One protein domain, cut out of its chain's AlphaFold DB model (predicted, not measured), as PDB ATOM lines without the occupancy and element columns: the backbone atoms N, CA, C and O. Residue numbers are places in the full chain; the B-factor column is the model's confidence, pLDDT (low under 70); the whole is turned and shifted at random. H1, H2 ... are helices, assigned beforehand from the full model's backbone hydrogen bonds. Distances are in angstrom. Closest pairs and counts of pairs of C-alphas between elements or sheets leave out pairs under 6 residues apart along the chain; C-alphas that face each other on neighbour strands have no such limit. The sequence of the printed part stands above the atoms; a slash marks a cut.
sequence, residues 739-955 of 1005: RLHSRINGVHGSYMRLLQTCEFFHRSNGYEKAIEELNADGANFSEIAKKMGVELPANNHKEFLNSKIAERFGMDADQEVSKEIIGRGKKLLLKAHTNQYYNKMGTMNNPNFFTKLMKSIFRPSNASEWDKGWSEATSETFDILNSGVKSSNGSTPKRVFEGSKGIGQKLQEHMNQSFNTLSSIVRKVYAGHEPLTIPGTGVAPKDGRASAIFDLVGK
ATOM      1  N   ARG A 739     167.429 101.070 176.599       72.50
ATOM      2  CA  ARG A 739     167.707 101.468 177.997       72.50
ATOM      3  C   ARG A 739     169.082 100.998 178.501       72.50
ATOM      4  O   ARG A 739     169.684 101.680 179.331       72.50
ATOM      5  N   LEU A 740     169.581  99.865 178.011       74.44
ATOM      6  CA  LEU A 740     170.896  99.325 178.359       74.44
ATOM      7  C   LEU A 740     172.025 100.117 177.669       74.44
ATOM      8  O   LEU A 740     172.950 100.594 178.331       74.44
ATOM      9  N   HIS A 741     171.923 100.306 176.348       72.94
ATOM     10  CA  HIS A 741     172.936 100.993 175.536       72.94
ATOM     11  C   HIS A 741     172.988 102.506 175.786       72.94
ATOM     12  O   HIS A 741     174.079 103.061 175.902       72.94
ATOM     13  N   SER A 742     171.832 103.170 175.907       66.81
ATOM     14  CA  SER A 742     171.695 104.618 176.168       66.81
ATOM     15  C   SER A 742     172.611 105.095 177.294       66.81
ATOM     16  O   SER A 742     173.481 105.945 177.093       66.81
ATOM     17  N   ARG A 743     172.480 104.484 178.478       69.81
ATOM     18  CA  ARG A 743     173.243 104.855 179.678       69.81
ATOM     19  C   ARG A 743     174.745 104.716 179.482       69.81
ATOM     20  O   ARG A 743     175.488 105.622 179.857       69.81
ATOM     21  N   ILE A 744     175.185 103.630 178.857       72.25
ATOM     22  CA  ILE A 744     176.597 103.375 178.562       72.25
ATOM     23  C   ILE A 744     177.135 104.387 177.547       72.25
ATOM     24  O   ILE A 744     178.190 104.977 177.778       72.25
ATOM     25  N   ASN A 745     176.386 104.680 176.485       72.06
ATOM     26  CA  ASN A 745     176.765 105.680 175.485       72.06
ATOM     27  C   ASN A 745     176.842 107.099 176.083       72.06
ATOM     28  O   ASN A 745     177.793 107.830 175.801       72.06
ATOM     29  N   GLY A 746     175.926 107.457 176.989       71.00
ATOM     30  CA  GLY A 746     175.966 108.720 177.736       71.00
ATOM     31  C   GLY A 746     177.169 108.842 178.674       71.00
ATOM     32  O   GLY A 746     177.789 109.908 178.772       71.00
ATOM     33  N   VAL A 747     177.559 107.749 179.335       75.12
ATOM     34  CA  VAL A 747     178.792 107.680 180.136       75.12
ATOM     35  C   VAL A 747     180.020 107.804 179.224       75.12
ATOM     36  O   VAL A 747     180.857 108.675 179.454       75.12
ATOM     37  N   HIS A 748     180.081 107.038 178.133       78.50
ATOM     38  CA  HIS A 748     181.163 107.085 177.148       78.50
ATOM     39  C   HIS A 748     181.377 108.499 176.577       78.50
ATOM     40  O   HIS A 748     182.488 109.032 176.634       78.50
ATOM     41  N   GLY A 749     180.308 109.151 176.107       76.81
ATOM     42  CA  GLY A 749     180.353 110.528 175.614       76.81
ATOM     43  C   GLY A 749     180.771 111.535 176.692       76.81
ATOM     44  O   GLY A 749     181.483 112.491 176.392       76.81
ATOM     45  N   SER A 750     180.412 111.305 177.962       78.00
ATOM     46  CA  SER A 750     180.916 112.112 179.087       78.00
ATOM     47  C   SER A 750     182.438 111.989 179.256       78.00
ATOM     48  O   SER A 750     183.109 112.980 179.548       78.00
ATOM     49  N   TYR A 751     182.986 110.782 179.075       85.06
ATOM     50  CA  TYR A 751     184.406 110.482 179.283       85.06
ATOM     51  C   TYR A 751     185.250 111.082 178.158       85.06
ATOM     52  O   TYR A 751     186.174 111.854 178.423       85.06
ATOM     53  N   MET A 752     184.892 110.784 176.903       85.94
ATOM     54  CA  MET A 752     185.615 111.289 175.733       85.94
ATOM     55  C   MET A 752     185.577 112.820 175.681       85.94
ATOM     56  O   MET A 752     186.601 113.446 175.424       85.94
ATOM     57  N   ARG A 753     184.447 113.446 176.037       83.62
ATOM     58  CA  ARG A 753     184.334 114.909 176.100       83.62
ATOM     59  C   ARG A 753     185.215 115.548 177.180       83.62
ATOM     60  O   ARG A 753     185.743 116.640 176.958       83.62
ATOM     61  N   LEU A 754     185.402 114.906 178.338       87.19
ATOM     62  CA  LEU A 754     186.333 115.401 179.361       87.19
ATOM     63  C   LEU A 754     187.787 115.325 178.865       87.19
ATOM     64  O   LEU A 754     188.531 116.292 179.030       87.19
ATOM     65  N   LEU A 755     188.166 114.225 178.206       90.00
ATOM     66  CA  LEU A 755     189.492 114.072 177.598       90.00
ATOM     67  C   LEU A 755     189.719 115.097 176.471       90.00
ATOM     68  O   LEU A 755     190.728 115.794 176.502       90.00
ATOM     69  N   GLN A 756     188.752 115.279 175.563       89.19
ATOM     70  CA  GLN A 756     188.788 116.307 174.511       89.19
ATOM     71  C   GLN A 756     188.909 117.727 175.086       89.19
ATOM     72  O   GLN A 756     189.616 118.567 174.540       89.19
ATOM     73  N   THR A 757     188.241 118.012 176.208       90.62
ATOM     74  CA  THR A 757     188.375 119.314 176.881       90.62
ATOM     75  C   THR A 757     189.810 119.534 177.359       90.62
ATOM     76  O   THR A 757     190.353 120.617 177.180       90.62
ATOM     77  N   CYS A 758     190.453 118.509 177.922       92.31
ATOM     78  CA  CYS A 758     191.843 118.606 178.366       92.31
ATOM     79  C   CYS A 758     192.822 118.707 177.177       92.31
ATOM     80  O   CYS A 758     193.754 119.503 177.235       92.31
ATOM     81  N   GLU A 759     192.588 117.939 176.104       92.38
ATOM     82  CA  GLU A 759     193.296 117.989 174.810       92.38
ATOM     83  C   GLU A 759     193.288 119.399 174.215       92.38
ATOM     84  O   GLU A 759     194.344 120.010 174.072       92.38
ATOM     85  N   PHE A 760     192.104 119.968 173.979       92.62
ATOM     86  CA  PHE A 760     191.987 121.289 173.369       92.62
ATOM     87  C   PHE A 760     192.669 122.379 174.208       92.62
ATOM     88  O   PHE A 760     193.277 123.288 173.649       92.62
ATOM     89  N   PHE A 761     192.615 122.287 175.543       93.62
ATOM     90  CA  PHE A 761     193.341 123.202 176.431       93.62
ATOM     91  C   PHE A 761     194.863 123.021 176.325       93.62
ATOM     92  O   PHE A 761     195.583 124.010 176.279       93.62
ATOM     93  N   HIS A 762     195.373 121.790 176.237       93.12
ATOM     94  CA  HIS A 762     196.806 121.538 176.052       93.12
ATOM     95  C   HIS A 762     197.315 122.086 174.718       93.12
ATOM     96  O   HIS A 762     198.285 122.844 174.688       93.12
ATOM     97  N   ARG A 763     196.603 121.783 173.632       91.06
ATOM     98  CA  ARG A 763     196.937 122.230 172.279       91.06
ATOM     99  C   ARG A 763     196.788 123.744 172.094       91.06
ATOM    100  O   ARG A 763     197.633 124.351 171.442       91.06
ATOM    101  N   SER A 764     195.788 124.369 172.728       92.25
ATOM    102  CA  SER A 764     195.669 125.838 172.794       92.25
ATOM    103  C   SER A 764     196.873 126.463 173.490       92.25
ATOM    104  O   SER A 764     197.519 127.331 172.918       92.25
ATOM    105  N   ASN A 765     197.220 125.977 174.684       92.56
ATOM    106  CA  ASN A 765     198.305 126.546 175.478       92.56
ATOM    107  C   ASN A 765     199.693 126.281 174.854       92.56
ATOM    108  O   ASN A 765     200.626 127.048 175.084       92.56
ATOM    109  N   GLY A 766     199.842 125.209 174.066       91.38
ATOM    110  CA  GLY A 766     201.025 124.954 173.237       91.38
ATOM    111  C   GLY A 766     201.162 125.955 172.086       91.38
ATOM    112  O   GLY A 766     202.237 126.522 171.902       91.38
ATOM    113  N   TYR A 767     200.064 126.235 171.373       93.38
ATOM    114  CA  TYR A 767     200.014 127.272 170.337       93.38
ATOM    115  C   TYR A 767     200.282 128.669 170.907       93.38
ATOM    116  O   TYR A 767     201.155 129.365 170.397       93.38
ATOM    117  N   GLU A 768     199.585 129.058 171.984       92.94
ATOM    118  CA  GLU A 768     199.742 130.360 172.656       92.94
ATOM    119  C   GLU A 768     201.231 130.620 172.974       92.94
ATOM    120  O   GLU A 768     201.783 131.629 172.539       92.94
ATOM    121  N   LYS A 769     201.928 129.647 173.581       91.69
ATOM    122  CA  LYS A 769     203.370 129.732 173.882       91.69
ATOM    123  C   LYS A 769     204.285 129.746 172.659       91.69
ATOM    124  O   LYS A 769     205.273 130.471 172.649       91.69
ATOM    125  N   ALA A 770     204.001 128.941 171.638       92.06
ATOM    126  CA  ALA A 770     204.823 128.912 170.428       92.06
ATOM    127  C   ALA A 770     204.718 130.231 169.639       92.06
ATOM    128  O   ALA A 770     205.697 130.681 169.047       92.06
ATOM    129  N   ILE A 771     203.551 130.884 169.678       94.25
ATOM    130  CA  ILE A 771     203.341 132.223 169.121       94.25
ATOM    131  C   ILE A 771     203.984 133.313 169.998       94.25
ATOM    132  O   ILE A 771     204.511 134.276 169.446       94.25
ATOM    133  N   GLU A 772     204.015 133.160 171.327       93.44
ATOM    134  CA  GLU A 772     204.812 134.019 172.223       93.44
ATOM    135  C   GLU A 772     206.319 133.917 171.911       93.44
ATOM    136  O   GLU A 772     206.950 134.945 171.673       93.44
ATOM    137  N   GLU A 773     206.888 132.705 171.814       93.25
ATOM    138  CA  GLU A 773     208.297 132.498 171.424       93.25
ATOM    139  C   GLU A 773     208.616 133.090 170.037       93.25
ATOM    140  O   GLU A 773     209.676 133.683 169.847       93.25
ATOM    141  N   LEU A 774     207.700 132.965 169.068       94.19
ATOM    142  CA  LEU A 774     207.863 133.490 167.706       94.19
ATOM    143  C   LEU A 774     207.745 135.023 167.615       94.19
ATOM    144  O   LEU A 774     208.281 135.642 166.689       94.19
ATOM    145  N   ASN A 775     207.000 135.642 168.534       93.94
ATOM    146  CA  ASN A 775     206.780 137.086 168.576       93.94
ATOM    147  C   ASN A 775     207.723 137.834 169.530       93.94
ATOM    148  O   ASN A 775     207.723 139.061 169.489       93.94
ATOM    149  N   ALA A 776     208.518 137.132 170.340       93.62
ATOM    150  CA  ALA A 776     209.474 137.736 171.261       93.62
ATOM    151  C   ALA A 776     210.570 138.555 170.548       93.62
ATOM    152  O   ALA A 776     211.071 138.176 169.483       93.62
ATOM    153  N   ASP A 777     210.992 139.654 171.176       87.19
ATOM    154  CA  ASP A 777     212.126 140.451 170.708       87.19
ATOM    155  C   ASP A 777     213.411 139.605 170.727       87.19
ATOM    156  O   ASP A 777     213.810 139.069 171.760       87.19
ATOM    157  N   GLY A 778     214.055 139.460 169.564       86.31
ATOM    158  CA  GLY A 778     215.236 138.603 169.399       86.31
ATOM    159  C   GLY A 778     214.950 137.102 169.223       86.31
ATOM    160  O   GLY A 778     215.869 136.301 169.397       86.31
ATOM    161  N   ALA A 779     213.718 136.703 168.875       88.38
ATOM    162  CA  ALA A 779     213.327 135.303 168.663       88.38
ATOM    163  C   ALA A 779     214.306 134.494 167.777       88.38
ATOM    164  O   ALA A 779     214.544 134.810 166.608       88.38
ATOM    165  N   ASN A 780     214.830 133.388 168.315       92.44
ATOM    166  CA  ASN A 780     215.748 132.498 167.605       92.44
ATOM    167  C   ASN A 780     214.987 131.543 166.666       92.44
ATOM    168  O   ASN A 780     214.655 130.413 167.032       92.44
ATOM    169  N   PHE A 781     214.744 131.979 165.426       93.12
ATOM    170  CA  PHE A 781     214.030 131.182 164.422       93.12
ATOM    171  C   PHE A 781     214.657 129.803 164.147       93.12
ATOM    172  O   PHE A 781     213.922 128.877 163.819       93.12
ATOM    173  N   SER A 782     215.975 129.631 164.311       90.50
ATOM    174  CA  SER A 782     216.645 128.332 164.119       90.50
ATOM    175  C   SER A 782     216.312 127.341 165.242       90.50
ATOM    176  O   SER A 782     216.021 126.171 164.990       90.50
ATOM    177  N   GLU A 783     216.253 127.814 166.490       92.06
ATOM    178  CA  GLU A 783     215.805 126.991 167.618       92.06
ATOM    179  C   GLU A 783     214.315 126.642 167.504       92.06
ATOM    180  O   GLU A 783     213.944 125.489 167.715       92.06
ATOM    181  N   ILE A 784     213.470 127.601 167.107       91.94
ATOM    182  CA  ILE A 784     212.034 127.361 166.889       91.94
ATOM    183  C   ILE A 784     211.833 126.344 165.753       91.94
ATOM    184  O   ILE A 784     211.089 125.381 165.927       91.94
ATOM    185  N   ALA A 785     212.544 126.479 164.630       91.00
ATOM    186  CA  ALA A 785     212.516 125.507 163.532       91.00
ATOM    187  C   ALA A 785     212.918 124.095 163.999       91.00
ATOM    188  O   ALA A 785     212.228 123.119 163.698       91.00
ATOM    189  N   LYS A 786     213.959 123.994 164.838       92.44
ATOM    190  CA  LYS A 786     214.403 122.735 165.454       92.44
ATOM    191  C   LYS A 786     213.370 122.139 166.420       92.44
ATOM    192  O   LYS A 786     213.146 120.933 166.367       92.44
ATOM    193  N   LYS A 787     212.713 122.949 167.267       88.31
ATOM    194  CA  LYS A 787     211.577 122.513 168.117       88.31
ATOM    195  C   LYS A 787     210.410 121.988 167.271       88.31
ATOM    196  O   LYS A 787     209.718 121.065 167.686       88.31
ATOM    197  N   MET A 788     210.212 122.574 166.092       84.94
ATOM    198  CA  MET A 788     209.136 122.254 165.151       84.94
ATOM    199  C   MET A 788     209.479 121.137 164.151       84.94
ATOM    200  O   MET A 788     208.604 120.749 163.382       84.94
ATOM    201  N   GLY A 789     210.713 120.618 164.144       87.62
ATOM    202  CA  GLY A 789     211.140 119.548 163.235       87.62
ATOM    203  C   GLY A 789     211.193 119.945 161.753       87.62
ATOM    204  O   GLY A 789     211.030 119.081 160.894       87.62
ATOM    205  N   VAL A 790     211.389 121.232 161.442       88.94
ATOM    206  CA  VAL A 790     211.391 121.765 160.066       88.94
ATOM    207  C   VAL A 790     212.693 122.486 159.728       88.94
ATOM    208  O   VAL A 790     213.328 123.089 160.589       88.94
ATOM    209  N   GLU A 791     213.069 122.463 158.451       91.25
ATOM    210  CA  GLU A 791     214.133 123.312 157.908       91.25
ATOM    211  C   GLU A 791     213.589 124.717 157.594       91.25
ATOM    212  O   GLU A 791     212.404 124.883 157.294       91.25
ATOM    213  N   LEU A 792     214.443 125.742 157.680       91.50
ATOM    214  CA  LEU A 792     214.054 127.118 157.364       91.50
ATOM    215  C   LEU A 792     214.149 127.391 155.850       91.50
ATOM    216  O   LEU A 792     215.179 127.081 155.249       91.50
ATOM    217  N   PRO A 793     213.136 128.027 155.228       91.38
ATOM    218  CA  PRO A 793     213.281 128.611 153.897       91.38
ATOM    219  C   PRO A 793     214.274 129.782 153.926       91.38
ATOM    220  O   PRO A 793     214.491 130.379 154.972       91.38
ATOM    221  N   ALA A 794     214.825 130.171 152.775       86.94
ATOM    222  CA  ALA A 794     215.842 131.231 152.689       86.94
ATOM    223  C   ALA A 794     215.352 132.655 153.044       86.94
ATOM    224  O   ALA A 794     216.169 133.558 153.188       86.94
ATOM    225  N   ASN A 795     214.036 132.870 153.134       88.06
ATOM    226  CA  ASN A 795     213.382 134.140 153.464       88.06
ATOM    227  C   ASN A 795     212.074 133.870 154.236       88.06
ATOM    228  O   ASN A 795     211.614 132.732 154.314       88.06
ATOM    229  N   ASN A 796     211.450 134.918 154.786       89.50
ATOM    230  CA  ASN A 796     210.130 134.878 155.440       89.50
ATOM    231  C   ASN A 796     210.014 133.866 156.607       89.50
ATOM    232  O   ASN A 796     208.932 133.336 156.877       89.50
ATOM    233  N   HIS A 797     211.109 133.630 157.347       92.06
ATOM    234  CA  HIS A 797     211.177 132.656 158.453       92.06
ATOM    235  C   HIS A 797     209.988 132.755 159.424       92.06
ATOM    236  O   HIS A 797     209.417 131.739 159.810       92.06
ATOM    237  N   LYS A 798     209.590 133.980 159.800       91.12
ATOM    238  CA  LYS A 798     208.512 134.213 160.770       91.12
ATOM    239  C   LYS A 798     207.136 133.780 160.251       91.12
ATOM    240  O   LYS A 798     206.375 133.176 160.999       91.12
ATOM    241  N   GLU A 799     206.827 134.031 158.980       91.56
ATOM    242  CA  GLU A 799     205.555 133.624 158.361       91.56
ATOM    243  C   GLU A 799     205.490 132.104 158.172       91.56
ATOM    244  O   GLU A 799     204.478 131.472 158.486       91.56
ATOM    245  N   PHE A 800     206.600 131.505 157.727       93.44
ATOM    246  CA  PHE A 800     206.738 130.058 157.584       93.44
ATOM    247  C   PHE A 800     206.568 129.334 158.927       93.44
ATOM    248  O   PHE A 800     205.766 128.405 159.032       93.44
ATOM    249  N   LEU A 801     207.263 129.792 159.974       93.38
ATOM    250  CA  LEU A 801     207.142 129.222 161.315       93.38
ATOM    251  C   LEU A 801     205.751 129.452 161.916       93.38
ATOM    252  O   LEU A 801     205.213 128.526 162.512       93.38
ATOM    253  N   ASN A 802     205.125 130.616 161.706       93.88
ATOM    254  CA  ASN A 802     203.734 130.860 162.106       93.88
ATOM    255  C   ASN A 802     202.776 129.836 161.470       93.88
ATOM    256  O   ASN A 802     201.957 129.236 162.167       93.88
ATOM    257  N   SER A 803     202.926 129.586 160.166       90.56
ATOM    258  CA  SER A 803     202.152 128.573 159.440       90.56
ATOM    259  C   SER A 803     202.384 127.163 160.003       90.56
ATOM    260  O   SER A 803     201.425 126.450 160.293       90.56
ATOM    261  N   LYS A 804     203.640 126.778 160.269       90.69
ATOM    262  CA  LYS A 804     203.974 125.465 160.852       90.69
ATOM    263  C   LYS A 804     203.530 125.299 162.308       90.69
ATOM    264  O   LYS A 804     203.131 124.202 162.696       90.69
ATOM    265  N   ILE A 805     203.526 126.365 163.103       91.94
ATOM    266  CA  ILE A 805     202.973 126.375 164.466       91.94
ATOM    267  C   ILE A 805     201.448 126.200 164.420       91.94
ATOM    268  O   ILE A 805     200.911 125.343 165.125       91.94
ATOM    269  N   ALA A 806     200.751 126.927 163.542       89.56
ATOM    270  CA  ALA A 806     199.323 126.721 163.310       89.56
ATOM    271  C   ALA A 806     199.016 125.281 162.855       89.56
ATOM    272  O   ALA A 806     198.106 124.653 163.396       89.56
ATOM    273  N   GLU A 807     199.827 124.725 161.950       86.94
ATOM    274  CA  GLU A 807     199.727 123.344 161.471       86.94
ATOM    275  C   GLU A 807     199.846 122.313 162.614       86.94
ATOM    276  O   GLU A 807     198.940 121.497 162.807       86.94
ATOM    277  N   ARG A 808     200.917 122.380 163.426       86.88
ATOM    278  CA  ARG A 808     201.185 121.447 164.545       86.88
ATOM    279  C   ARG A 808     200.042 121.395 165.560       86.88
ATOM    280  O   ARG A 808     199.678 120.317 166.044       86.88
ATOM    281  N   PHE A 809     199.463 122.552 165.875       89.50
ATOM    282  CA  PHE A 809     198.400 122.690 166.875       89.50
ATOM    283  C   PHE A 809     196.979 122.745 166.270       89.50
ATOM    284  O   PHE A 809     196.000 122.904 167.004       89.50
ATOM    285  N   GLY A 810     196.823 122.564 164.953       86.88
ATOM    286  CA  GLY A 810     195.517 122.545 164.280       86.88
ATOM    287  C   GLY A 810     194.723 123.848 164.419       86.88
ATOM    288  O   GLY A 810     193.495 123.813 164.555       86.88
ATOM    289  N   MET A 811     195.430 124.973 164.444       90.06
ATOM    290  CA  MET A 811     194.890 126.331 164.525       90.06
ATOM    291  C   MET A 811     194.931 127.004 163.145       90.06
ATOM    292  O   MET A 811     195.305 126.383 162.150       90.06
ATOM    293  N   ASP A 812     194.515 128.265 163.064       89.31
ATOM    294  CA  ASP A 812     194.609 129.057 161.839       89.31
ATOM    295  C   ASP A 812     195.955 129.798 161.753       89.31
ATOM    296  O   ASP A 812     196.550 130.153 162.776       89.31
ATOM    297  N   ALA A 813     196.429 130.054 160.533       86.75
ATOM    298  CA  ALA A 813     197.621 130.874 160.318       86.75
ATOM    299  C   ALA A 813     197.359 132.353 160.672       86.75
ATOM    300  O   ALA A 813     198.283 133.069 161.056       86.75
ATOM    301  N   ASP A 814     196.102 132.797 160.596       90.88
ATOM    302  CA  ASP A 814     195.657 134.067 161.168       90.88
ATOM    303  C   ASP A 814     195.611 133.965 162.709       90.88
ATOM    304  O   ASP A 814     194.846 133.187 163.289       90.88
ATOM    305  N   GLN A 815     196.452 134.760 163.380       91.31
ATOM    306  CA  GLN A 815     196.584 134.752 164.839       91.31
ATOM    307  C   GLN A 815     195.343 135.315 165.560       91.31
ATOM    308  O   GLN A 815     195.055 134.878 166.674       91.31
ATOM    309  N   GLU A 816     194.575 136.229 164.957       90.75
ATOM    310  CA  GLU A 816     193.338 136.757 165.556       90.75
ATOM    311  C   GLU A 816     192.186 135.757 165.425       90.75
ATOM    312  O   GLU A 816     191.477 135.488 166.401       90.75
ATOM    313  N   VAL A 817     192.058 135.109 164.262       88.56
ATOM    314  CA  VAL A 817     191.127 133.983 164.083       88.56
ATOM    315  C   VAL A 817     191.455 132.855 165.065       88.56
ATOM    316  O   VAL A 817     190.541 132.293 165.670       88.56
ATOM    317  N   SER A 818     192.737 132.562 165.296       91.81
ATOM    318  CA  SER A 818     193.166 131.562 166.281       91.81
ATOM    319  C   SER A 818     192.863 131.960 167.730       91.81
ATOM    320  O   SER A 818     192.341 131.130 168.480       91.81
ATOM    321  N   LYS A 819     193.075 133.223 168.128       92.38
ATOM    322  CA  LYS A 819     192.634 133.742 169.441       92.38
ATOM    323  C   LYS A 819     191.122 133.575 169.628       92.38
ATOM    324  O   LYS A 819     190.674 133.109 170.683       92.38
ATOM    325  N   GLU A 820     190.323 133.893 168.607       89.38
ATOM    326  CA  GLU A 820     188.870 133.718 168.673       89.38
ATOM    327  C   GLU A 820     188.464 132.233 168.724       89.38
ATOM    328  O   GLU A 820     187.588 131.864 169.515       89.38
ATOM    329  N   ILE A 821     189.120 131.364 167.947       89.75
ATOM    330  CA  ILE A 821     188.930 129.905 167.975       89.75
ATOM    331  C   ILE A 821     189.209 129.342 169.369       89.75
ATOM    332  O   ILE A 821     188.388 128.586 169.892       89.75
ATOM    333  N   ILE A 822     190.311 129.743 170.004       91.81
ATOM    334  CA  ILE A 822     190.679 129.290 171.348       91.81
ATOM    335  C   ILE A 822     189.655 129.785 172.378       91.81
ATOM    336  O   ILE A 822     189.083 128.977 173.115       91.81
ATOM    337  N   GLY A 823     189.331 131.082 172.392       88.38
ATOM    338  CA  GLY A 823     188.365 131.657 173.336       88.38
ATOM    339  C   GLY A 823     186.952 131.067 173.201       88.38
ATOM    340  O   GLY A 823     186.302 130.727 174.202       88.38
ATOM    341  N   ARG A 824     186.469 130.879 171.966       84.88
ATOM    342  CA  ARG A 824     185.172 130.235 171.689       84.88
ATOM    343  C   ARG A 824     185.208 128.727 171.952       84.88
ATOM    344  O   ARG A 824     184.230 128.202 172.485       84.88
ATOM    345  N   GLY A 825     186.311 128.041 171.654       85.38
ATOM    346  CA  GLY A 825     186.494 126.601 171.860       85.38
ATOM    347  C   GLY A 825     186.582 126.205 173.334       85.38
ATOM    348  O   GLY A 825     185.791 125.368 173.782       85.38
ATOM    349  N   LYS A 826     187.430 126.895 174.121       88.25
ATOM    350  CA  LYS A 826     187.517 126.757 175.589       88.25
ATOM    351  C   LYS A 826     186.113 126.926 176.218       88.25
ATOM    352  O   LYS A 826     185.693 126.124 177.055       88.25
ATOM    353  N   LYS A 827     185.317 127.902 175.747       82.00
ATOM    354  CA  LYS A 827     183.918 128.143 176.178       82.00
ATOM    355  C   LYS A 827     182.930 127.047 175.736       82.00
ATOM    356  O   LYS A 827     182.085 126.648 176.544       82.00
ATOM    357  N   LEU A 828     183.005 126.574 174.488       78.56
ATOM    358  CA  LEU A 828     182.104 125.567 173.905       78.56
ATOM    359  C   LEU A 828     182.240 124.217 174.612       78.56
ATOM    360  O   LEU A 828     181.243 123.688 175.123       78.56
ATOM    361  N   LEU A 829     183.469 123.697 174.697       80.94
ATOM    362  CA  LEU A 829     183.754 122.386 175.285       80.94
ATOM    363  C   LEU A 829     183.328 122.334 176.754       80.94
ATOM    364  O   LEU A 829     182.707 121.355 177.166       80.94
ATOM    365  N   LEU A 830     183.523 123.421 177.505       80.81
ATOM    366  CA  LEU A 830     183.110 123.509 178.904       80.81
ATOM    367  C   LEU A 830     181.595 123.655 179.131       80.81
ATOM    368  O   LEU A 830     181.091 123.055 180.085       80.81
ATOM    369  N   LYS A 831     180.873 124.482 178.350       73.25
ATOM    370  CA  LYS A 831     179.536 125.015 178.738       73.25
ATOM    371  C   LYS A 831     178.342 124.614 177.866       73.25
ATOM    372  O   LYS A 831     177.197 124.806 178.286       73.25
ATOM    373  N   ALA A 832     178.558 124.148 176.642       63.78
ATOM    374  CA  ALA A 832     177.451 123.755 175.771       63.78
ATOM    375  C   ALA A 832     177.062 122.279 175.980       63.78
ATOM    376  O   ALA A 832     177.661 121.569 176.789       63.78
ATOM    377  N   HIS A 833     176.062 121.811 175.244       61.00
ATOM    378  CA  HIS A 833     175.833 120.389 174.990       61.00
ATOM    379  C   HIS A 833     175.973 120.141 173.475       61.00
ATOM    380  O   HIS A 833     175.828 121.100 172.718       61.00
ATOM    381  N   THR A 834     176.268 118.919 173.006       49.72
ATOM    382  CA  THR A 834     176.520 118.637 171.571       49.72
ATOM    383  C   THR A 834     175.337 119.059 170.696       49.72
ATOM    384  O   THR A 834     175.508 119.771 169.710       49.72
ATOM    385  N   ASN A 835     174.118 118.744 171.143       46.50
ATOM    386  CA  ASN A 835     172.846 119.180 170.550       46.50
ATOM    387  C   ASN A 835     172.565 120.699 170.658       46.50
ATOM    388  O   ASN A 835     171.584 121.187 170.108       46.50
ATOM    389  N   GLN A 836     173.414 121.459 171.354       49.22
ATOM    390  CA  GLN A 836     173.319 122.911 171.534       49.22
ATOM    391  C   GLN A 836     174.519 123.669 170.936       49.22
ATOM    392  O   GLN A 836     174.524 124.900 170.995       49.22
ATOM    393  N   TYR A 837     175.525 122.988 170.365       55.72
ATOM    394  CA  TYR A 837     176.716 123.635 169.792       55.72
ATOM    395  C   TYR A 837     176.385 124.611 168.657       55.72
ATOM    396  O   TYR A 837     177.070 125.616 168.517       55.72
ATOM    397  N   TYR A 838     175.330 124.354 167.880       49.75
ATOM    398  CA  TYR A 838     174.895 125.272 166.828       49.75
ATOM    399  C   TYR A 838     174.240 126.532 167.428       49.75
ATOM    400  O   TYR A 838     174.741 127.646 167.275       49.75
ATOM    401  N   ASN A 839     173.175 126.354 168.219       52.47
ATOM    402  CA  ASN A 839     172.357 127.465 168.721       52.47
ATOM    403  C   ASN A 839     173.072 128.343 169.770       52.47
ATOM    404  O   ASN A 839     172.800 129.537 169.848       52.47
ATOM    405  N   LYS A 840     173.997 127.798 170.578       50.34
ATOM    406  CA  LYS A 840     174.688 128.564 171.642       50.34
ATOM    407  C   LYS A 840     175.838 129.460 171.157       50.34
ATOM    408  O   LYS A 840     176.401 130.183 171.981       50.34
ATOM    409  N   MET A 841     176.218 129.407 169.879       50.75
ATOM    410  CA  MET A 841     177.447 130.054 169.386       50.75
ATOM    411  C   MET A 841     177.220 131.327 168.560       50.75
ATOM    412  O   MET A 841     178.183 132.057 168.323       50.75
ATOM    413  N   GLY A 842     175.982 131.615 168.138       50.31
ATOM    414  CA  GLY A 842     175.651 132.799 167.325       50.31
ATOM    415  C   GLY A 842     176.279 132.801 165.923       50.31
ATOM    416  O   GLY A 842     176.280 133.815 165.237       50.31
ATOM    417  N   THR A 843     176.834 131.670 165.488       53.50
ATOM    418  CA  THR A 843     177.614 131.512 164.251       53.50
ATOM    419  C   THR A 843     176.767 131.308 162.993       53.50
ATOM    420  O   THR A 843     177.328 131.055 161.931       53.50
ATOM    421  N   MET A 844     175.439 131.454 163.083       50.91
ATOM    422  CA  MET A 844     174.530 131.471 161.925       50.91
ATOM    423  C   MET A 844     174.995 132.472 160.852       50.91
ATOM    424  O   MET A 844     174.886 132.194 159.664       50.91
ATOM    425  N   ASN A 845     175.610 133.580 161.276       57.34
ATOM    426  CA  ASN A 845     176.069 134.655 160.397       57.34
ATOM    427  C   ASN A 845     177.506 134.452 159.858       57.34
ATOM    428  O   ASN A 845     177.997 135.307 159.129       57.34
ATOM    429  N   ASN A 846     178.214 133.367 160.216       70.25
ATOM    430  CA  ASN A 846     179.543 133.058 159.658       70.25
ATOM    431  C   ASN A 846     179.836 131.533 159.615       70.25
ATOM    432  O   ASN A 846     180.525 130.998 160.496       70.25
ATOM    433  N   PRO A 847     179.356 130.821 158.574       70.00
ATOM    434  CA  PRO A 847     179.610 129.388 158.382       70.00
ATOM    435  C   PRO A 847     181.092 129.033 158.173       70.00
ATOM    436  O   PRO A 847     181.528 127.946 158.561       70.00
ATOM    437  N   ASN A 848     181.886 129.947 157.601       74.50
ATOM    438  CA  ASN A 848     183.315 129.732 157.355       74.50
ATOM    439  C   ASN A 848     184.095 129.679 158.674       74.50
ATOM    440  O   ASN A 848     184.829 128.718 158.917       74.50
ATOM    441  N   PHE A 849     183.869 130.645 159.569       78.31
ATOM    442  CA  PHE A 849     184.444 130.626 160.914       78.31
ATOM    443  C   PHE A 849     183.962 129.412 161.721       78.31
ATOM    444  O   PHE A 849     184.772 128.747 162.362       78.31
ATOM    445  N   PHE A 850     182.671 129.056 161.652       76.19
ATOM    446  CA  PHE A 850     182.168 127.837 162.301       76.19
ATOM    447  C   PHE A 850     182.890 126.578 161.803       76.19
ATOM    448  O   PHE A 850     183.234 125.707 162.598       76.19
ATOM    449  N   THR A 851     183.171 126.495 160.501       76.06
ATOM    450  CA  THR A 851     183.904 125.371 159.906       76.06
ATOM    451  C   THR A 851     185.362 125.331 160.375       76.06
ATOM    452  O   THR A 851     185.841 124.252 160.729       76.06
ATOM    453  N   LYS A 852     186.052 126.482 160.452       81.06
ATOM    454  CA  LYS A 852     187.399 126.590 161.047       81.06
ATOM    455  C   LYS A 852     187.393 126.123 162.512       81.06
ATOM    456  O   LYS A 852     188.097 125.178 162.857       81.06
ATOM    457  N   LEU A 853     186.506 126.689 163.334       81.56
ATOM    458  CA  LEU A 853     186.319 126.334 164.746       81.56
ATOM    459  C   LEU A 853     186.056 124.832 164.948       81.56
ATOM    460  O   LEU A 853     186.660 124.207 165.818       81.56
ATOM    461  N   MET A 854     185.175 124.231 164.142       79.81
ATOM    462  CA  MET A 854     184.849 122.807 164.261       79.81
ATOM    463  C   MET A 854     185.994 121.893 163.820       79.81
ATOM    464  O   MET A 854     186.175 120.843 164.438       79.81
ATOM    465  N   LYS A 855     186.810 122.290 162.831       80.06
ATOM    466  CA  LYS A 855     188.075 121.600 162.533       80.06
ATOM    467  C   LYS A 855     189.004 121.666 163.748       80.06
ATOM    468  O   LYS A 855     189.310 120.623 164.314       80.06
ATOM    469  N   SER A 856     189.350 122.857 164.237       85.19
ATOM    470  CA  SER A 856     190.286 123.019 165.363       85.19
ATOM    471  C   SER A 856     189.849 122.333 166.667       85.19
ATOM    472  O   SER A 856     190.704 121.987 167.482       85.19
ATOM    473  N   ILE A 857     188.548 122.097 166.878       83.69
ATOM    474  CA  ILE A 857     188.028 121.389 168.062       83.69
ATOM    475  C   ILE A 857     187.892 119.870 167.853       83.69
ATOM    476  O   ILE A 857     188.192 119.117 168.779       83.69
ATOM    477  N   PHE A 858     187.410 119.400 166.695       80.56
ATOM    478  CA  PHE A 858     186.989 117.998 166.500       80.56
ATOM    479  C   PHE A 858     187.763 117.225 165.421       80.56
ATOM    480  O   PHE A 858     187.670 116.001 165.381       80.56
ATOM    481  N   ARG A 859     188.496 117.908 164.539       79.31
ATOM    482  CA  ARG A 859     189.327 117.291 163.493       79.31
ATOM    483  C   ARG A 859     190.469 118.241 163.088       79.31
ATOM    484  O   ARG A 859     190.437 118.800 161.986       79.31
ATOM    485  N   PRO A 860     191.421 118.508 164.003       73.06
ATOM    486  CA  PRO A 860     192.544 119.403 163.744       73.06
ATOM    487  C   PRO A 860     193.477 118.734 162.729       73.06
ATOM    488  O   PRO A 860     194.259 117.879 163.109       73.06
ATOM    489  N   SER A 861     193.365 119.073 161.445       65.62
ATOM    490  CA  SER A 861     194.083 118.406 160.346       65.62
ATOM    491  C   SER A 861     195.089 119.340 159.686       65.62
ATOM    492  O   SER A 861     194.732 120.478 159.382       65.62
ATOM    493  N   ASN A 862     196.287 118.837 159.380       52.31
ATOM    494  CA  ASN A 862     197.208 119.489 158.446       52.31
ATOM    495  C   ASN A 862     197.008 119.037 156.990       52.31
ATOM    496  O   ASN A 862     197.268 119.801 156.065       52.31
ATOM    497  N   ALA A 863     196.499 117.823 156.771       47.81
ATOM    498  CA  ALA A 863     196.184 117.327 155.439       47.81
ATOM    499  C   ALA A 863     194.880 117.925 154.880       47.81
ATOM    500  O   ALA A 863     193.893 118.116 155.601       47.81
ATOM    501  N   SER A 864     194.868 118.144 153.562       48.19
ATOM    502  CA  SER A 864     193.668 118.394 152.749       48.19
ATOM    503  C   SER A 864     192.850 117.118 152.489       48.19
ATOM    504  O   SER A 864     191.656 117.196 152.200       48.19
ATOM    505  N   GLU A 865     193.487 115.952 152.602       44.88
ATOM    506  CA  GLU A 865     192.906 114.629 152.371       44.88
ATOM    507  C   GLU A 865     192.089 114.130 153.572       44.88
ATOM    508  O   GLU A 865     192.361 114.453 154.729       44.88
ATOM    509  N   TRP A 866     191.089 113.285 153.307       43.91
ATOM    510  CA  TRP A 866     190.181 112.783 154.343       43.91
ATOM    511  C   TRP A 866     190.890 111.863 155.361       43.91
ATOM    512  O   TRP A 866     190.575 111.912 156.551       43.91
ATOM    513  N   ASP A 867     191.889 111.087 154.942       40.84
ATOM    514  CA  ASP A 867     192.401 109.961 155.741       40.84
ATOM    515  C   ASP A 867     193.618 110.284 156.633       40.84
ATOM    516  O   ASP A 867     194.006 109.471 157.470       40.84
ATOM    517  N   LYS A 868     194.185 111.495 156.531       52.88
ATOM    518  CA  LYS A 868     195.357 111.967 157.311       52.88
ATOM    519  C   LYS A 868     194.984 113.080 158.310       52.88
ATOM    520  O   LYS A 868     195.717 114.037 158.522       52.88
ATOM    521  N   GLY A 869     193.784 112.984 158.884       59.41
ATOM    522  CA  GLY A 869     193.034 114.120 159.444       59.41
ATOM    523  C   GLY A 869     193.428 114.693 160.820       59.41
ATOM    524  O   GLY A 869     192.523 115.204 161.482       59.41
ATOM    525  N   TRP A 870     194.677 114.558 161.291       72.31
ATOM    526  CA  TRP A 870     195.071 114.837 162.691       72.31
ATOM    527  C   TRP A 870     196.434 115.539 162.827       72.31
ATOM    528  O   TRP A 870     197.391 115.169 162.154       72.31
ATOM    529  N   SER A 871     196.531 116.521 163.730       77.75
ATOM    530  CA  SER A 871     197.747 117.295 164.007       77.75
ATOM    531  C   SER A 871     198.657 116.589 165.015       77.75
ATOM    532  O   SER A 871     198.179 115.872 165.897       77.75
ATOM    533  N   GLU A 872     199.965 116.843 164.927       79.75
ATOM    534  CA  GLU A 872     201.004 116.211 165.754       79.75
ATOM    535  C   GLU A 872     200.689 116.276 167.261       79.75
ATOM    536  O   GLU A 872     200.597 115.234 167.903       79.75
ATOM    537  N   ALA A 873     200.384 117.462 167.804       80.25
ATOM    538  CA  ALA A 873     200.060 117.637 169.228       80.25
ATOM    539  C   ALA A 873     198.801 116.859 169.682       80.25
ATOM    540  O   ALA A 873     198.649 116.496 170.853       80.25
ATOM    541  N   THR A 874     197.891 116.567 168.750       83.31
ATOM    542  CA  THR A 874     196.703 115.748 169.028       83.31
ATOM    543  C   THR A 874     197.040 114.252 168.976       83.31
ATOM    544  O   THR A 874     196.541 113.470 169.790       83.31
ATOM    545  N   SER A 875     197.939 113.854 168.073       83.62
ATOM    546  CA  SER A 875     198.511 112.503 168.007       83.62
ATOM    547  C   SER A 875     199.336 112.172 169.260       83.62
ATOM    548  O   SER A 875     199.153 111.100 169.832       83.62
ATOM    549  N   GLU A 876     200.124 113.120 169.785       85.06
ATOM    550  CA  GLU A 876     200.821 112.988 171.079       85.06
ATOM    551  C   GLU A 876     199.846 112.608 172.216       85.06
ATOM    552  O   GLU A 876     200.106 111.697 173.007       85.06
ATOM    553  N   THR A 877     198.671 113.247 172.267       86.56
ATOM    554  CA  THR A 877     197.608 112.940 173.246       86.56
ATOM    555  C   THR A 877     197.036 111.531 173.064       86.56
ATOM    556  O   THR A 877     196.827 110.795 174.039       86.56
ATOM    557  N   PHE A 878     196.783 111.139 171.816       84.12
ATOM    558  CA  PHE A 878     196.309 109.807 171.445       84.12
ATOM    559  C   PHE A 878     197.317 108.719 171.851       84.12
ATOM    560  O   PHE A 878     196.913 107.695 172.410       84.12
ATOM    561  N   ASP A 879     198.616 108.957 171.659       83.88
ATOM    562  CA  ASP A 879     199.686 108.020 172.013       83.88
ATOM    563  C   ASP A 879     199.950 107.954 173.519       83.88
ATOM    564  O   ASP A 879     200.184 106.864 174.051       83.88
ATOM    565  N   ILE A 880     199.798 109.059 174.257       87.62
ATOM    566  CA  ILE A 880     199.765 109.046 175.730       87.62
ATOM    567  C   ILE A 880     198.622 108.146 176.229       87.62
ATOM    568  O   ILE A 880     198.849 107.260 177.056       87.62
ATOM    569  N   LEU A 881     197.408 108.304 175.690       85.44
ATOM    570  CA  LEU A 881     196.262 107.448 176.027       85.44
ATOM    571  C   LEU A 881     196.433 105.993 175.565       85.44
ATOM    572  O   LEU A 881     195.828 105.089 176.148       85.44
ATOM    573  N   ASN A 882     197.238 105.741 174.531       79.19
ATOM    574  CA  ASN A 882     197.456 104.399 174.001       79.19
ATOM    575  C   ASN A 882     198.647 103.648 174.614       79.19
ATOM    576  O   ASN A 882     198.613 102.417 174.597       79.19
ATOM    577  N   SER A 883     199.632 104.338 175.188       76.94
ATOM    578  CA  SER A 883     200.805 103.742 175.850       76.94
ATOM    579  C   SER A 883     200.734 103.792 177.384       76.94
ATOM    580  O   SER A 883     201.184 102.862 178.056       76.94
ATOM    581  N   GLY A 884     200.145 104.851 177.952       67.56
ATOM    582  CA  GLY A 884     200.076 105.084 179.400       67.56
ATOM    583  C   GLY A 884     198.908 104.398 180.116       67.56
ATOM    584  O   GLY A 884     198.987 104.169 181.325       67.56
ATOM    585  N   VAL A 885     197.832 104.052 179.400       70.19
ATOM    586  CA  VAL A 885     196.665 103.366 179.980       70.19
ATOM    587  C   VAL A 885     196.853 101.851 179.913       70.19
ATOM    588  O   VAL A 885     196.887 101.275 178.821       70.19
ATOM    589  N   LYS A 886     196.949 101.205 181.081       61.53
ATOM    590  CA  LYS A 886     197.192  99.761 181.228       61.53
ATOM    591  C   LYS A 886     196.016  99.082 181.933       61.53
ATOM    592  O   LYS A 886     195.548  99.577 182.953       61.53
ATOM    593  N   SER A 887     195.584  97.930 181.422       56.25
ATOM    594  CA  SER A 887     194.713  97.007 182.167       56.25
ATOM    595  C   SER A 887     195.537  96.191 183.169       56.25
ATOM    596  O   SER A 887     196.721  95.923 182.943       56.25
ATOM    597  N   SER A 888     194.884  95.777 184.254       49.88
ATOM    598  CA  SER A 888     195.418  94.946 185.337       49.88
ATOM    599  C   SER A 888     196.174  93.683 184.888       49.88
ATOM    600  O   SER A 888     197.161  93.328 185.529       49.88
ATOM    601  N   ASN A 889     195.772  93.048 183.779       50.56
ATOM    602  CA  ASN A 889     196.318  91.757 183.322       50.56
ATOM    603  C   ASN A 889     197.262  91.840 182.099       50.56
ATOM    604  O   ASN A 889     197.717  90.815 181.599       50.56
ATOM    605  N   GLY A 890     197.587  93.040 181.607       49.91
ATOM    606  CA  GLY A 890     198.701  93.278 180.670       49.91
ATOM    607  C   GLY A 890     198.530  92.866 179.193       49.91
ATOM    608  O   GLY A 890     199.061  93.561 178.330       49.91
ATOM    609  N   SER A 891     197.782  91.809 178.861       46.19
ATOM    610  CA  SER A 891     197.755  91.197 177.511       46.19
ATOM    611  C   SER A 891     196.739  91.787 176.511       46.19
ATOM    612  O   SER A 891     196.375  91.118 175.547       46.19
ATOM    613  N   THR A 892     196.316  93.043 176.707       46.69
ATOM    614  CA  THR A 892     195.307  93.802 175.920       46.69
ATOM    615  C   THR A 892     193.858  93.273 175.971       46.69
ATOM    616  O   THR A 892     193.653  92.080 176.174       46.69
ATOM    617  N   PRO A 893     192.836  94.140 175.776       49.59
ATOM    618  CA  PRO A 893     192.882  95.576 175.461       49.59
ATOM    619  C   PRO A 893     192.524  96.506 176.640       49.59
ATOM    620  O   PRO A 893     192.117  96.075 177.712       49.59
ATOM    621  N   LYS A 894     192.667  97.823 176.420       62.31
ATOM    622  CA  LYS A 894     191.902  98.837 177.178       62.31
ATOM    623  C   LYS A 894     190.476  98.855 176.624       62.31
ATOM    624  O   LYS A 894     190.344  98.584 175.434       62.31
ATOM    625  N   ARG A 895     189.480  99.384 177.346       58.91
ATOM    626  CA  ARG A 895     188.403 100.167 176.704       58.91
ATOM    627  C   ARG A 895     187.577 101.001 177.680       58.91
ATOM    628  O   ARG A 895     187.888 101.053 178.864       58.91
ATOM    629  N   VAL A 896     186.651 101.743 177.061       55.38
ATOM    630  CA  VAL A 896     185.342 102.182 177.571       55.38
ATOM    631  C   VAL A 896     184.425 102.333 176.351       55.38
ATOM    632  O   VAL A 896     184.567 103.297 175.602       55.38
ATOM    633  N   PHE A 897     183.509 101.449 175.952       59.88
ATOM    634  CA  PHE A 897     183.271 100.012 176.175       59.88
ATOM    635  C   PHE A 897     182.882  99.448 174.778       59.88
ATOM    636  O   PHE A 897     182.344 100.215 173.978       59.88
ATOM    637  N   GLU A 898     183.130  98.239 174.275       52.62
ATOM    638  CA  GLU A 898     183.957  97.065 174.620       52.62
ATOM    639  C   GLU A 898     184.642  96.611 173.290       52.62
ATOM    640  O   GLU A 898     184.306  97.164 172.239       52.62
ATOM    641  N   GLY A 899     185.629  95.703 173.259       52.75
ATOM    642  CA  GLY A 899     186.371  95.301 172.030       52.75
ATOM    643  C   GLY A 899     187.860  95.719 171.977       52.75
ATOM    644  O   GLY A 899     188.427  96.108 172.987       52.75
ATOM    645  N   SER A 900     188.525  95.664 170.809       56.62
ATOM    646  CA  SER A 900     190.010  95.723 170.700       56.62
ATOM    647  C   SER A 900     190.684  97.113 170.794       56.62
ATOM    648  O   SER A 900     191.594  97.309 171.594       56.62
ATOM    649  N   LYS A 901     190.279  98.081 169.953       67.19
ATOM    650  CA  LYS A 901     190.805  99.479 169.911       67.19
ATOM    651  C   LYS A 901     190.899 100.164 171.288       67.19
ATOM    652  O   LYS A 901     190.022  99.958 172.117       67.19
ATOM    653  N   GLY A 902     191.887 101.040 171.495       71.50
ATOM    654  CA  GLY A 902     192.151 101.720 172.777       71.50
ATOM    655  C   GLY A 902     191.361 103.013 173.056       71.50
ATOM    656  O   GLY A 902     190.666 103.532 172.188       71.50
ATOM    657  N   ILE A 903     191.513 103.582 174.265       79.50
ATOM    658  CA  ILE A 903     190.855 104.850 174.661       79.50
ATOM    659  C   ILE A 903     191.256 106.019 173.745       79.50
ATOM    660  O   ILE A 903     190.386 106.797 173.368       79.50
ATOM    661  N   GLY A 904     192.521 106.114 173.314       82.12
ATOM    662  CA  GLY A 904     192.943 107.131 172.339       82.12
ATOM    663  C   GLY A 904     192.192 107.010 171.008       82.12
ATOM    664  O   GLY A 904     191.664 107.993 170.498       82.12
ATOM    665  N   GLN A 905     192.031 105.784 170.496       79.69
ATOM    666  CA  GLN A 905     191.253 105.511 169.278       79.69
ATOM    667  C   GLN A 905     189.759 105.808 169.456       79.69
ATOM    668  O   GLN A 905     189.114 106.269 168.522       79.69
ATOM    669  N   LYS A 906     189.209 105.629 170.659       80.06
ATOM    670  CA  LYS A 906     187.820 106.004 170.945       80.06
ATOM    671  C   LYS A 906     187.593 107.508 171.086       80.06
ATOM    672  O   LYS A 906     186.558 108.003 170.651       80.06
ATOM    673  N   LEU A 907     188.563 108.240 171.633       84.50
ATOM    674  CA  LEU A 907     188.562 109.702 171.612       84.50
ATOM    675  C   LEU A 907     188.586 110.209 170.160       84.50
ATOM    676  O   LEU A 907     187.770 111.053 169.790       84.50
ATOM    677  N   GLN A 908     189.441 109.610 169.325       80.56
ATOM    678  CA  GLN A 908     189.522 109.870 167.886       80.56
ATOM    679  C   GLN A 908     188.180 109.607 167.173       80.56
ATOM    680  O   GLN A 908     187.708 110.445 166.405       80.56
ATOM    681  N   GLU A 909     187.528 108.471 167.448       78.38
ATOM    682  CA  GLU A 909     186.205 108.120 166.909       78.38
ATOM    683  C   GLU A 909     185.117 109.114 167.345       78.38
ATOM    684  O   GLU A 909     184.394 109.628 166.492       78.38
ATOM    685  N   HIS A 910     185.037 109.446 168.637       80.12
ATOM    686  CA  HIS A 910     184.071 110.403 169.188       80.12
ATOM    687  C   HIS A 910     184.198 111.801 168.562       80.12
ATOM    688  O   HIS A 910     183.197 112.437 168.208       80.12
ATOM    689  N   MET A 911     185.433 112.276 168.396       80.19
ATOM    690  CA  MET A 911     185.734 113.573 167.793       80.19
ATOM    691  C   MET A 911     185.410 113.583 166.288       80.19
ATOM    692  O   MET A 911     184.660 114.452 165.840       80.19
ATOM    693  N   ASN A 912     185.845 112.564 165.532       76.75
ATOM    694  CA  ASN A 912     185.504 112.404 164.110       76.75
ATOM    695  C   ASN A 912     183.982 112.334 163.874       76.75
ATOM    696  O   ASN A 912     183.464 112.991 162.969       76.75
ATOM    697  N   GLN A 913     183.252 111.562 164.687       75.06
ATOM    698  CA  GLN A 913     181.787 111.470 164.616       75.06
ATOM    699  C   GLN A 913     181.141 112.836 164.865       75.06
ATOM    700  O   GLN A 913     180.335 113.285 164.052       75.06
ATOM    701  N   SER A 914     181.558 113.533 165.927       74.81
ATOM    702  CA  SER A 914     181.067 114.876 166.255       74.81
ATOM    703  C   SER A 914     181.305 115.868 165.109       74.81
ATOM    704  O   SER A 914     180.374 116.567 164.703       74.81
ATOM    705  N   PHE A 915     182.509 115.882 164.522       75.06
ATOM    706  CA  PHE A 915     182.825 116.708 163.352       75.06
ATOM    707  C   PHE A 915     181.908 116.403 162.160       75.06
ATOM    708  O   PHE A 915     181.379 117.323 161.531       75.06
ATOM    709  N   ASN A 916     181.694 115.121 161.853       71.31
ATOM    710  CA  ASN A 916     180.886 114.689 160.713       71.31
ATOM    711  C   ASN A 916     179.396 115.034 160.897       71.31
ATOM    712  O   ASN A 916     178.774 115.556 159.968       71.31
ATOM    713  N   THR A 917     178.833 114.836 162.094       69.25
ATOM    714  CA  THR A 917     177.455 115.242 162.426       69.25
ATOM    715  C   THR A 917     177.271 116.755 162.295       69.25
ATOM    716  O   THR A 917     176.323 117.209 161.653       69.25
ATOM    717  N   LEU A 918     178.194 117.552 162.840       69.12
ATOM    718  CA  LEU A 918     178.112 119.017 162.793       69.12
ATOM    719  C   LEU A 918     178.317 119.551 161.364       69.12
ATOM    720  O   LEU A 918     177.609 120.464 160.943       69.12
ATOM    721  N   SER A 919     179.197 118.924 160.579       64.38
ATOM    722  CA  SER A 919     179.388 119.228 159.153       64.38
ATOM    723  C   SER A 919     178.156 118.886 158.306       64.38
ATOM    724  O   SER A 919     177.828 119.621 157.376       64.38
ATOM    725  N   SER A 920     177.446 117.799 158.628       63.47
ATOM    726  CA  SER A 920     176.178 117.439 157.976       63.47
ATOM    727  C   SER A 920     175.103 118.506 158.212       63.47
ATOM    728  O   SER A 920     174.449 118.931 157.259       63.47
ATOM    729  N   ILE A 921     174.986 119.008 159.448       61.72
ATOM    730  CA  ILE A 921     174.065 120.103 159.799       61.72
ATOM    731  C   ILE A 921     174.402 121.371 158.998       61.72
ATOM    732  O   ILE A 921     173.516 121.926 158.354       61.72
ATOM    733  N   VAL A 922     175.674 121.792 158.956       61.62
ATOM    734  CA  VAL A 922     176.100 122.977 158.178       61.62
ATOM    735  C   VAL A 922     175.752 122.843 156.694       61.62
ATOM    736  O   VAL A 922     175.214 123.784 156.112       61.62
ATOM    737  N   ARG A 923     176.013 121.676 156.085       62.78
ATOM    738  CA  ARG A 923     175.694 121.432 154.669       62.78
ATOM    739  C   ARG A 923     174.197 121.556 154.388       62.78
ATOM    740  O   ARG A 923     173.846 122.203 153.409       62.78
ATOM    741  N   LYS A 924     173.332 120.985 155.236       62.25
ATOM    742  CA  LYS A 924     171.870 121.078 155.070       62.25
ATOM    743  C   LYS A 924     171.377 122.524 155.115       62.25
ATOM    744  O   LYS A 924     170.694 122.956 154.193       62.25
ATOM    745  N   VAL A 925     171.794 123.278 156.132       57.38
ATOM    746  CA  VAL A 925     171.398 124.686 156.313       57.38
ATOM    747  C   VAL A 925     171.823 125.545 155.123       57.38
ATOM    748  O   VAL A 925     171.031 126.328 154.611       57.38
ATOM    749  N   TYR A 926     173.068 125.392 154.666       56.69
ATOM    750  CA  TYR A 926     173.605 126.237 153.601       56.69
ATOM    751  C   TYR A 926     173.055 125.859 152.216       56.69
ATOM    752  O   TYR A 926     172.614 126.730 151.470       56.69
ATOM    753  N   ALA A 927     173.047 124.565 151.875       55.97
ATOM    754  CA  ALA A 927     172.698 124.094 150.533       55.97
ATOM    755  C   ALA A 927     171.194 123.849 150.311       55.97
ATOM    756  O   ALA A 927     170.754 123.877 149.168       55.97
ATOM    757  N   GLY A 928     170.413 123.596 151.367       55.12
ATOM    758  CA  GLY A 928     168.969 123.351 151.257       55.12
ATOM    759  C   GLY A 928     168.095 124.597 151.427       55.12
ATOM    760  O   GLY A 928     166.914 124.544 151.107       55.12
ATOM    761  N   HIS A 929     168.649 125.691 151.969       49.81
ATOM    762  CA  HIS A 929     167.898 126.877 152.427       49.81
ATOM    763  C   HIS A 929     166.778 126.559 153.450       49.81
ATOM    764  O   HIS A 929     165.933 127.405 153.745       49.81
ATOM    765  N   GLU A 930     166.781 125.355 154.033       44.12
ATOM    766  CA  GLU A 930     165.829 124.944 155.063       44.12
ATOM    767  C   GLU A 930     166.066 125.751 156.355       44.12
ATOM    768  O   GLU A 930     167.207 125.825 156.832       44.12
ATOM    769  N   PRO A 931     165.022 126.332 156.978       42.34
ATOM    770  CA  PRO A 931     165.159 126.928 158.302       42.34
ATOM    771  C   PRO A 931     165.542 125.849 159.323       42.34
ATOM    772  O   PRO A 931     165.098 124.707 159.221       42.34
ATOM    773  N   LEU A 932     166.326 126.203 160.350       42.47
ATOM    774  CA  LEU A 932     166.727 125.264 161.407       42.47
ATOM    775  C   LEU A 932     165.570 124.885 162.344       42.47
ATOM    776  O   LEU A 932     165.559 125.220 163.531       42.47
ATOM    777  N   THR A 933     164.667 124.044 161.853       38.12
ATOM    778  CA  THR A 933     163.932 123.088 162.680       38.12
ATOM    779  C   THR A 933     164.885 121.982 163.145       38.12
ATOM    780  O   THR A 933     164.743 120.815 162.798       38.12
ATOM    781  N   ILE A 934     165.848 122.334 164.010       40.38
ATOM    782  CA  ILE A 934     166.325 121.366 165.009       40.38
ATOM    783  C   ILE A 934     165.097 121.092 165.883       40.38
ATOM    784  O   ILE A 934     164.670 122.020 166.578       40.38
ATOM    785  N   PRO A 935     164.473 119.899 165.846       33.97
ATOM    786  CA  PRO A 935     163.180 119.737 166.482       33.97
ATOM    787  C   PRO A 935     163.328 119.860 167.995       33.97
ATOM    788  O   PRO A 935     163.989 119.047 168.645       33.97
ATOM    789  N   GLY A 936     162.686 120.876 168.570       34.66
ATOM    790  CA  GLY A 936     162.461 120.941 170.005       34.66
ATOM    791  C   GLY A 936     161.555 119.780 170.395       34.66
ATOM    792  O   GLY A 936     160.343 119.869 170.236       34.66
ATOM    793  N   THR A 937     162.144 118.669 170.844       36.78
ATOM    794  CA  THR A 937     161.469 117.432 171.298       36.78
ATOM    795  C   THR A 937     160.564 116.700 170.287       36.78
ATOM    796  O   THR A 937     160.144 115.583 170.567       36.78
ATOM    797  N   GLY A 938     160.311 117.257 169.099       32.16
ATOM    798  CA  GLY A 938     159.451 116.672 168.064       32.16
ATOM    799  C   GLY A 938     160.167 115.721 167.104       32.16
ATOM    800  O   GLY A 938     160.423 116.084 165.959       32.16
ATOM    801  N   VAL A 939     160.446 114.491 167.539       30.09
ATOM    802  CA  VAL A 939     160.578 113.356 166.603       30.09
ATOM    803  C   VAL A 939     159.171 112.798 166.370       30.09
ATOM    804  O   VAL A 939     158.361 112.802 167.296       30.09
ATOM    805  N   ALA A 940     158.851 112.307 165.169       35.03
ATOM    806  CA  ALA A 940     157.628 111.521 164.998       35.03
ATOM    807  C   ALA A 940     157.695 110.301 165.947       35.03
ATOM    808  O   ALA A 940     158.740 109.649 165.969       35.03
ATOM    809  N   PRO A 941     156.647 109.959 166.727       37.91
ATOM    810  CA  PRO A 941     156.766 108.971 167.813       37.91
ATOM    811  C   PRO A 941     157.328 107.603 167.384       37.91
ATOM    812  O   PRO A 941     158.060 106.963 168.131       37.91
ATOM    813  N   LYS A 942     157.038 107.207 166.142       36.38
ATOM    814  CA  LYS A 942     157.492 105.981 165.466       36.38
ATOM    815  C   LYS A 942     158.956 105.989 164.984       36.38
ATOM    816  O   LYS A 942     159.509 104.927 164.741       36.38
ATOM    817  N   ASP A 943     159.585 107.158 164.858       36.53
ATOM    818  CA  ASP A 943     160.948 107.347 164.324       36.53
ATOM    819  C   ASP A 943     161.966 107.682 165.438       36.53
ATOM    820  O   ASP A 943     163.042 108.234 165.191       36.53
ATOM    821  N   GLY A 944     161.598 107.386 166.690       31.73
ATOM    822  CA  GLY A 944     162.192 107.866 167.939       31.73
ATOM    823  C   GLY A 944     163.653 107.501 168.217       31.73
ATOM    824  O   GLY A 944     163.941 106.867 169.224       31.73
ATOM    825  N   ARG A 945     164.611 108.023 167.438       38.91
ATOM    826  CA  ARG A 945     166.048 108.083 167.797       38.91
ATOM    827  C   ARG A 945     166.319 109.102 168.920       38.91
ATOM    828  O   ARG A 945     167.215 109.942 168.825       38.91
ATOM    829  N   ALA A 946     165.526 109.029 169.988       35.88
ATOM    830  CA  ALA A 946     165.589 109.921 171.135       35.88
ATOM    831  C   ALA A 946     166.839 109.644 171.982       35.88
ATOM    832  O   ALA A 946     167.563 110.596 172.276       35.88
ATOM    833  N   SER A 947     167.165 108.372 172.281       36.84
ATOM    834  CA  SER A 947     168.440 108.015 172.936       36.84
ATOM    835  C   SER A 947     169.632 108.588 172.168       36.84
ATOM    836  O   SER A 947     170.465 109.292 172.734       36.84
ATOM    837  N   ALA A 948     169.661 108.410 170.844       33.28
ATOM    838  CA  ALA A 948     170.764 108.880 170.006       33.28
ATOM    839  C   ALA A 948     170.991 110.409 170.054       33.28
ATOM    840  O   ALA A 948     172.067 110.864 169.681       33.28
ATOM    841  N   ILE A 949     170.025 111.210 170.523       35.09
ATOM    842  CA  ILE A 949     170.167 112.669 170.688       35.09
ATOM    843  C   ILE A 949     170.322 113.073 172.166       35.09
ATOM    844  O   ILE A 949     171.000 114.063 172.456       35.09
ATOM    845  N   PHE A 950     169.743 112.320 173.107       35.84
ATOM    846  CA  PHE A 950     169.853 112.586 174.547       35.84
ATOM    847  C   PHE A 950     171.168 112.070 175.155       35.84
ATOM    848  O   PHE A 950     171.777 112.763 175.971       35.84
ATOM    849  N   ASP A 951     171.639 110.893 174.736       40.81
ATOM    850  CA  ASP A 951     172.847 110.250 175.266       40.81
ATOM    851  C   ASP A 951     174.131 110.686 174.538       40.81
ATOM    852  O   ASP A 951     175.219 110.586 175.101       40.81
ATOM    853  N   LEU A 952     174.040 111.298 173.346       38.94
ATOM    854  CA  LEU A 952     175.191 111.945 172.688       38.94
ATOM    855  C   LEU A 952     175.733 113.174 173.446       38.94
ATOM    856  O   LEU A 952     176.676 113.827 172.978       38.94
ATOM    857  N   VAL A 953     175.176 113.505 174.621       45.22
ATOM    858  CA  VAL A 953     175.767 114.512 175.501       45.22
ATOM    859  C   VAL A 953     175.747 114.160 176.984       45.22
ATOM    860  O   VAL A 953     174.800 114.431 177.720       45.22
ATOM    861  N   GLY A 954     176.913 113.729 177.456       53.34
ATOM    862  CA  GLY A 954     177.274 113.794 178.863       53.34
ATOM    863  C   GLY A 954     177.113 115.187 179.481       53.34
ATOM    864  O   GLY A 954     177.157 116.215 178.799       53.34
ATOM    865  N   LYS A 955     176.975 115.227 180.809       63.12
ATOM    866  CA  LYS A 955     176.910 116.473 181.587       63.12
ATOM    867  C   LYS A 955     178.075 117.401 181.210       63.12
ATOM    868  O   LYS A 955     179.223 116.960 181.207       63.12
TER     869      LYS A 955
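This is residues 739 to 955 of the 1005 residues of an uncharacterized protein of Cyanobacteria bacterium UBA11440 (UniProt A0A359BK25). One long helix, H1, makes the spine of a flat, all-helical domain; H2 and H3 fold back along its last part and H4 runs along its middle. H7 crosses H1 with H5 side by side with it, H6 makes a hairpin with H7, and a long link with residues 939 to 945 sticking out leads to little H8 near the beginning of H1. The printed part has 217 residues with eight named helices, H1 to H8 in order, and no named strand. It is compact, with a radius of gyration of the C-alphas of 19.5 A and spans of 65 by 54 by 29 A.

H1, residues 739 to 775, is the hub, touching six helices. H2, residues 781 to 787, only just touches it, with 3 pairs of C-alphas within 8 A, the closest Leu 774 and Phe 781, 7.4 A; the two form a hairpin. H3, residues 797 to 809, touches residues 763 to 774 of H1 at a shallow tilt of 14 degrees, opposite ways, closest at C-alphas 809 and 763, 5.6 A. H4, residues 815 to 831, touches residues 753 to 764 of H1 at a shallow tilt of 28 degrees, opposite ways, closest at C-alphas 829 and 757, 5.8 A. H5, residues 847 to 858, touches H4 with residues 852 to 857, closest at C-alphas 853 and 821, 5.5 A. H6, residues 872 to 883, and H3 touch only at their ends, closest at C-alphas 872 and 808, 5.4 A. H7, residues 903 to 928, is about perpendicular to H1 at 88 degrees and touches it with residues 906 to 911, closest at C-alphas 907 and 752, 5.3 A. Residues 911 to 922 of H7 touch H5 at a shallow tilt of 11 degrees, opposite ways, closest at C-alphas 911 and 858, 4.8 A. H6 and H7 form a hairpin, closest at C-alphas 878 and 904, 4.4 A. H8, residues 947 to 950, only just touches H1, with 3 pairs within 8 A, the closest C-alphas 947 and 742, 5.7 A. Every O i to N i+4 pair is within hydrogen-bond range in H2, H3, H4, H5 and H7, but 31 of 33 in H1 and 7 of 8 in H6; H8 is too short for one.

H1 begins at C-alpha 739, (167.707, 101.468, 177.997), and measures 53.7 A. H4 measures 24.1 A. H7 measures 37.0 A and ends at C-alpha 928, (168.969, 123.351, 151.257).

The C-alphas farthest apart, of Gly 778 and Lys 942, are 66.4 A apart. The printed part has no cut. The links from H4 to H5, H5 to H6, H6 to H7 and H7 to H8 are long. The mean pLDDT of the printed part is 72.1; 81 residues are under 70, among them 886 to 901 and 917 to 955.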